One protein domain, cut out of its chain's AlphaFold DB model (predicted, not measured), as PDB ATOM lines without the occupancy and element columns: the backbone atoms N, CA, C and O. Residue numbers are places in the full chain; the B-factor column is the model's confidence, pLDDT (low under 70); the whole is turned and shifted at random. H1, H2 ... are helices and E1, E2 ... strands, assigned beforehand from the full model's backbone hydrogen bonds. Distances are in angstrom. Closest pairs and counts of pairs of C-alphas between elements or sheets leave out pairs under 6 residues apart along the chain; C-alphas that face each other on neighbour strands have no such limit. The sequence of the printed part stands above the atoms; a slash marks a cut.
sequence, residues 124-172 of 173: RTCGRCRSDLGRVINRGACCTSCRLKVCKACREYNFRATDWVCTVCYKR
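What this domain is: This is residues 124 to 172 of the 173 residues of an uncharacterized protein of Rhynchophorus ferrugineus (UniProt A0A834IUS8). Little regular structure: a looping stretch, residues 124 to 154, leads into a small two-strand hairpin, E1 and E2, followed directly by a one-turn helix, H1. Residues 130 to 137 lie toward one end of the long axis, and the hairpin's turn toward the other. The 49 printed residues are mixed in class, with 10 in named elements. The whole is compact, with a radius of gyration of the C-alphas of 10.4 A, and elongated, spanning 30 by 19 by 15 A.

How they stand to each other: Residues 141 to 142 pair with 149 to 150, antiparallel. E1, residues 155 to 157, and E2, residues 164 to 166, form an antiparallel hairpin at 145 degrees; N 156 and O 165 are 2.8 A apart, within hydrogen-bond range. A tight link joins E2 to H1, residues 167 to 170. The closest C-alphas of E1 and H1, Glu 156 and Thr 167, are 5.8 A apart. H1 is too short for an O i to N i+4 pair; its one O i to N i+3 pair is not within range.

Where its parts are: E1, 6.5 A long, begins at C-alpha 155 (31.631, 21.125, 16.335). E2 measures 6.9 A. H1, 5.1 A, ends at C-alpha 170 (25.109, 15.737, 14.592).

The domain as a whole: The farthest C-alphas, Val 136 and Arg 172, are 30.8 A apart. The printed part has no cut. Residues 160 to 161 are under pLDDT 70.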
ATOM      1  N   ARG A 124      40.982  19.790  30.098       82.12
ATOM      2  CA  ARG A 124      41.796  20.337  28.999       82.12
ATOM      3  C   ARG A 124      41.957  19.390  27.822       82.12
ATOM      4  O   ARG A 124      42.835  19.610  26.999       82.12
ATOM      5  N   THR A 125      41.117  18.372  27.689       91.81
ATOM      6  CA  THR A 125      41.149  17.486  26.518       91.81
ATOM      7  C   THR A 125      39.798  17.454  25.815       91.81
ATOM      8  O   THR A 125      38.736  17.599  26.420       91.81
ATOM      9  N   CYS A 126      39.817  17.311  24.491       94.25
ATOM     10  CA  CYS A 126      38.593  17.159  23.715       94.25
ATOM     11  C   CYS A 126      37.992  15.764  23.938       94.25
ATOM     12  O   CYS A 126      38.614  14.763  23.590       94.25
ATOM     13  N   GLY A 127      36.735  15.672  24.371       92.44
ATOM     14  CA  GLY A 127      36.061  14.384  24.576       92.44
ATOM     15  C   GLY A 127      35.810  13.558  23.302       92.44
ATOM     16  O   GLY A 127      35.327  12.432  23.390       92.44
ATOM     17  N   ARG A 128      36.110  14.090  22.105       94.56
ATOM     18  CA  ARG A 128      35.982  13.368  20.823       94.56
ATOM     19  C   ARG A 128      37.330  12.946  20.251       94.56
ATOM     20  O   ARG A 128      37.561  11.756  20.083       94.56
ATOM     21  N   CYS A 129      38.216  13.900  19.972       93.44
ATOM     22  CA  CYS A 129      39.515  13.623  19.351       93.44
ATOM     23  C   CYS A 129      40.670  13.481  20.353       93.44
ATOM     24  O   CYS A 129      41.790  13.214  19.933       93.44
ATOM     25  N   ARG A 130      40.420  13.685  21.657       91.38
ATOM     26  CA  ARG A 130      41.410  13.663  22.754       91.38
ATOM     27  C   ARG A 130      42.571  14.649  22.608       91.38
ATOM     28  O   ARG A 130      43.484  14.624  23.417       91.38
ATOM     29  N   SER A 131      42.524  15.535  21.616       88.62
ATOM     30  CA  SER A 131      43.496  16.614  21.470       88.62
ATOM     31  C   SER A 131      43.417  17.568  22.655       88.62
ATOM     32  O   SER A 131      42.320  17.861  23.148       88.62
ATOM     33  N   ASP A 132      44.573  18.087  23.047       90.62
ATOM     34  CA  ASP A 132      44.678  19.084  24.102       90.62
ATOM     35  C   ASP A 132      43.958  20.379  23.702       90.62
ATOM     36  O   ASP A 132      44.014  20.850  22.561       90.62
ATOM     37  N   LEU A 133      43.249  20.958  24.661       91.25
ATOM     38  CA  LEU A 133      42.529  22.214  24.546       91.25
ATOM     39  C   LEU A 133      43.403  23.339  25.100       91.25
ATOM     40  O   LEU A 133      44.021  23.224  26.162       91.25
ATOM     41  N   GLY A 134      43.448  24.456  24.379       86.19
ATOM     42  CA  GLY A 134      44.310  25.572  24.746       86.19
ATOM     43  C   GLY A 134      43.809  26.331  25.977       86.19
ATOM     44  O   GLY A 134      42.633  26.305  26.329       86.19
ATOM     45  N   ARG A 135      44.714  27.067  26.633       81.62
ATOM     46  CA  ARG A 135      44.380  27.977  27.749       81.62
ATOM     47  C   ARG A 135      43.674  29.246  27.295       81.62
ATOM     48  O   ARG A 135      42.862  29.768  28.042       81.62
ATOM     49  N   VAL A 136      44.001  29.739  26.100       78.62
ATOM     50  CA  VAL A 136      43.530  31.034  25.582       78.62
ATOM     51  C   VAL A 136      42.626  30.831  24.372       78.62
ATOM     52  O   VAL A 136      41.467  31.239  24.414       78.62
ATOM     53  N   ILE A 137      43.122  30.134  23.347       84.00
ATOM     54  CA  ILE A 137      42.410  29.814  22.102       84.00
ATOM     55  C   ILE A 137      42.027  28.333  22.121       84.00
ATOM     56  O   ILE A 137      42.775  27.512  22.644       84.00
ATOM     57  N   ASN A 138      40.875  27.975  21.545       86.44
ATOM     58  CA  ASN A 138      40.392  26.589  21.493       86.44
ATOM     59  C   ASN A 138      40.306  25.915  22.877       86.44
ATOM     60  O   ASN A 138      40.615  24.734  23.010       86.44
ATOM     61  N   ARG A 139      39.798  26.636  23.888       90.38
ATOM     62  CA  ARG A 139      39.514  26.116  25.248       90.38
ATOM     63  C   ARG A 139      38.476  24.983  25.292       90.38
ATOM     64  O   ARG A 139      38.199  24.420  26.344       90.38
ATOM     65  N   GLY A 140      37.879  24.666  24.147       93.12
ATOM     66  CA  GLY A 140      36.738  23.776  24.029       93.12
ATOM     67  C   GLY A 140      35.428  24.449  24.428       93.12
ATOM     68  O   GLY A 140      35.402  25.582  24.899       93.12
ATOM     69  N   ALA A 141      34.319  23.777  24.140       93.88
ATOM     70  CA  ALA A 141      32.990  24.153  24.614       93.88
ATOM     71  C   ALA A 141      32.138  22.888  24.752       93.88
ATOM     72  O   ALA A 141      32.436  21.882  24.102       93.88
ATOM     73  N   CYS A 142      31.113  22.919  25.601       94.81
ATOM     74  CA  CYS A 142      30.250  21.767  25.860       94.81
ATOM     75  C   CYS A 142      29.158  21.650  24.795       94.81
ATOM     76  O   CYS A 142      28.478  22.626  24.497       94.81
ATOM     77  N   CYS A 143      29.002  20.457  24.220       95.06
ATOM     78  CA  CYS A 143      27.938  20.166  23.258       95.06
ATOM     79  C   CYS A 143      26.555  20.405  23.886       95.06
ATOM     80  O   CYS A 143      26.305  19.920  24.989       95.06
ATOM     81  N   THR A 144      25.644  21.078  23.179       93.69
ATOM     82  CA  THR A 144      24.292  21.386  23.686       93.69
ATOM     83  C   THR A 144      23.464  20.130  23.973       93.69
ATOM     84  O   THR A 144      22.682  20.121  24.917       93.69
ATOM     85  N   SER A 145      23.685  19.036  23.232       94.56
ATOM     86  CA  SER A 145      22.954  17.775  23.430       94.56
ATOM     87  C   SER A 145      23.573  16.855  24.488       94.56
ATOM     88  O   SER A 145      22.868  16.348  25.349       94.56
ATOM     89  N   CYS A 146      24.888  16.598  24.429       94.62
ATOM     90  CA  CYS A 146      25.540  15.590  25.291       94.62
ATOM     91  C   CYS A 146      26.459  16.167  26.373       94.62
ATOM     92  O   CYS A 146      27.112  15.404  27.078       94.62
ATOM     93  N   ARG A 147      26.564  17.499  26.477       94.44
ATOM     94  CA  ARG A 147      27.400  18.243  27.439       94.44
ATOM     95  C   ARG A 147      28.901  17.929  27.429       94.44
ATOM     96  O   ARG A 147      29.650  18.511  28.203       94.44
ATOM     97  N   LEU A 148      29.373  17.084  26.512       93.50
ATOM     98  CA  LEU A 148      30.786  16.754  26.375       93.50
ATOM     99  C   LEU A 148      31.579  17.952  25.835       93.50
ATOM    100  O   LEU A 148      31.186  18.548  24.824       93.50
ATOM    101  N   LYS A 149      32.704  18.286  26.481       94.94
ATOM    102  CA  LYS A 149      33.604  19.365  26.055       94.94
ATOM    103  C   LYS A 149      34.371  18.960  24.793       94.94
ATOM    104  O   LYS A 149      35.042  17.930  24.765       94.94
ATOM    105  N   VAL A 150      34.281  19.773  23.740       95.62
ATOM    106  CA  VAL A 150      34.887  19.488  22.432       95.62
ATOM    107  C   VAL A 150      35.630  20.686  21.839       95.62
ATOM    108  O   VAL A 150      35.247  21.847  22.026       95.62
ATOM    109  N   CYS A 151      36.702  20.398  21.097       95.75
ATOM    110  CA  CYS A 151      37.459  21.389  20.332       95.75
ATOM    111  C   CYS A 151      36.610  21.972  19.187       95.75
ATOM    112  O   CYS A 151      35.572  21.417  18.832       95.75
ATOM    113  N   LYS A 152      37.060  23.081  18.588       94.12
ATOM    114  CA  LYS A 152      36.349  23.754  17.487       94.12
ATOM    115  C   LYS A 152      36.137  22.846  16.266       94.12
ATOM    116  O   LYS A 152      35.074  22.902  15.669       94.12
ATOM    117  N   ALA A 153      37.103  21.980  15.950       94.75
ATOM    118  CA  ALA A 153      37.028  21.048  14.820       94.75
ATOM    119  C   ALA A 153      36.025  19.896  15.023       94.75
ATOM    120  O   ALA A 153      35.664  19.219  14.074       94.75
ATOM    121  N   CYS A 154      35.581  19.649  16.259       96.12
ATOM    122  CA  CYS A 154      34.584  18.622  16.564       96.12
ATOM    123  C   CYS A 154      33.168  19.199  16.727       96.12
ATOM    124  O   CYS A 154      32.305  18.503  17.272       96.12
ATOM    125  N   ARG A 155      32.937  20.450  16.308       95.38
ATOM    126  CA  ARG A 155      31.631  21.125  16.335       95.38
ATOM    127  C   ARG A 155      31.034  21.140  14.935       95.38
ATOM    128  O   ARG A 155      31.728  21.486  13.989       95.38
ATOM    129  N   GLU A 156      29.752  20.832  14.856       95.00
ATOM    130  CA  GLU A 156      28.931  20.900  13.653       95.00
ATOM    131  C   GLU A 156      27.853  21.956  13.875       95.00
ATOM    132  O   GLU A 156      27.137  21.909  14.879       95.00
ATOM    133  N   TYR A 157      27.769  22.920  12.964       91.56
ATOM    134  CA  TYR A 157      26.849  24.053  13.045       91.56
ATOM    135  C   TYR A 157      25.643  23.792  12.147       91.56
ATOM    136  O   TYR A 157      25.797  23.355  11.006       91.56
ATOM    137  N   ASN A 158      24.438  24.056  12.648       82.06
ATOM    138  CA  ASN A 158      23.240  23.935  11.825       82.06
ATOM    139  C   ASN A 158      23.156  25.132  10.863       82.06
ATOM    140  O   ASN A 158      23.312  26.272  11.279       82.06
ATOM    141  N   PHE A 159      22.849  24.900   9.585       71.12
ATOM    142  CA  PHE A 159      22.727  25.964   8.578       71.12
ATOM    143  C   PHE A 159      21.706  27.065   8.922       71.12
ATOM    144  O   PHE A 159      21.786  28.152   8.354       71.12
ATOM    145  N   ARG A 160      20.743  26.806   9.819       68.75
ATOM    146  CA  ARG A 160      19.686  27.765  10.190       68.75
ATOM    147  C   ARG A 160      19.827  28.379  11.584       68.75
ATOM    148  O   ARG A 160      19.067  29.289  11.901       68.75
ATOM    149  N   ALA A 161      20.762  27.910  12.408       66.50
ATOM    150  CA  ALA A 161      20.939  28.392  13.776       66.50
ATOM    151  C   ALA A 161      22.419  28.648  14.072       66.50
ATOM    152  O   ALA A 161      23.293  27.929  13.604       66.50
ATOM    153  N   THR A 162      22.714  29.638  14.913       78.69
ATOM    154  CA  THR A 162      24.075  29.877  15.434       78.69
ATOM    155  C   THR A 162      24.554  28.780  16.391       78.69
ATOM    156  O   THR A 162      25.693  28.812  16.864       78.69
ATOM    157  N   ASP A 163      23.683  27.816  16.683       88.38
ATOM    158  CA  ASP A 163      23.945  26.708  17.580       88.38
ATOM    159  C   ASP A 163      24.701  25.576  16.892       88.38
ATOM    160  O   ASP A 163      24.635  25.349  15.680       88.38
ATOM    161  N   TRP A 164      25.438  24.840  17.717       94.50
ATOM    162  CA  TRP A 164      26.266  23.733  17.284       94.50
ATOM    163  C   TRP A 164      26.111  22.542  18.218       94.50
ATOM    164  O   TRP A 164      25.826  22.669  19.412       94.50
ATOM    165  N   VAL A 165      26.376  21.366  17.667       95.94
ATOM    166  CA  VAL A 165      26.483  20.107  18.403       95.94
ATOM    167  C   VAL A 165      27.798  19.426  18.058       95.94
ATOM    168  O   VAL A 165      28.462  19.777  17.090       95.94
ATOM    169  N   CYS A 166      28.242  18.461  18.861       96.62
ATOM    170  CA  CYS A 166      29.432  17.702  18.485       96.62
ATOM    171  C   CYS A 166      29.146  16.785  17.287       96.62
ATOM    172  O   CYS A 166      28.022  16.302  17.144       96.62
ATOM    173  N   THR A 167      30.185  16.439  16.528       96.25
ATOM    174  CA  THR A 167      30.135  15.537  15.356       96.25
ATOM    175  C   THR A 167      29.327  14.251  15.563       96.25
ATOM    176  O   THR A 167      28.643  13.790  14.656       96.25
ATOM    177  N   VAL A 168      29.368  13.656  16.759       95.81
ATOM    178  CA  VAL A 168      28.599  12.437  17.079       95.81
ATOM    179  C   VAL A 168      27.112  12.721  17.273       95.81
ATOM    180  O   VAL A 168      26.288  11.923  16.847       95.81
ATOM    181  N   CYS A 169      26.763  13.831  17.926       95.25
ATOM    182  CA  CYS A 169      25.365  14.231  18.105       95.25
ATOM    183  C   CYS A 169      24.759  14.665  16.774       95.25
ATOM    184  O   CYS A 169      23.635  14.282  16.494       95.25
ATOM    185  N   TYR A 170      25.529  15.363  15.939       94.56
ATOM    186  CA  TYR A 170      25.109  15.737  14.592       94.56
ATOM    187  C   TYR A 170      24.729  14.521  13.741       94.56
ATOM    188  O   TYR A 170      23.682  14.510  13.119       94.56
ATOM    189  N   LYS A 171      25.536  13.452  13.775       93.12
ATOM    190  CA  LYS A 171      25.253  12.201  13.043       93.12
ATOM    191  C   LYS A 171      24.083  11.381  13.600       93.12
ATOM    192  O   LYS A 171      23.722  10.380  12.993       93.12
ATOM    193  N   ARG A 172      23.583  11.714  14.793       87.62
ATOM    194  CA  ARG A 172      22.462  11.021  15.454       87.62
ATOM    195  C   ARG A 172      21.151  11.809  15.369       87.62
ATOM    196  O   ARG A 172      20.158  11.337  15.914       87.62
TER     197      ARG A 172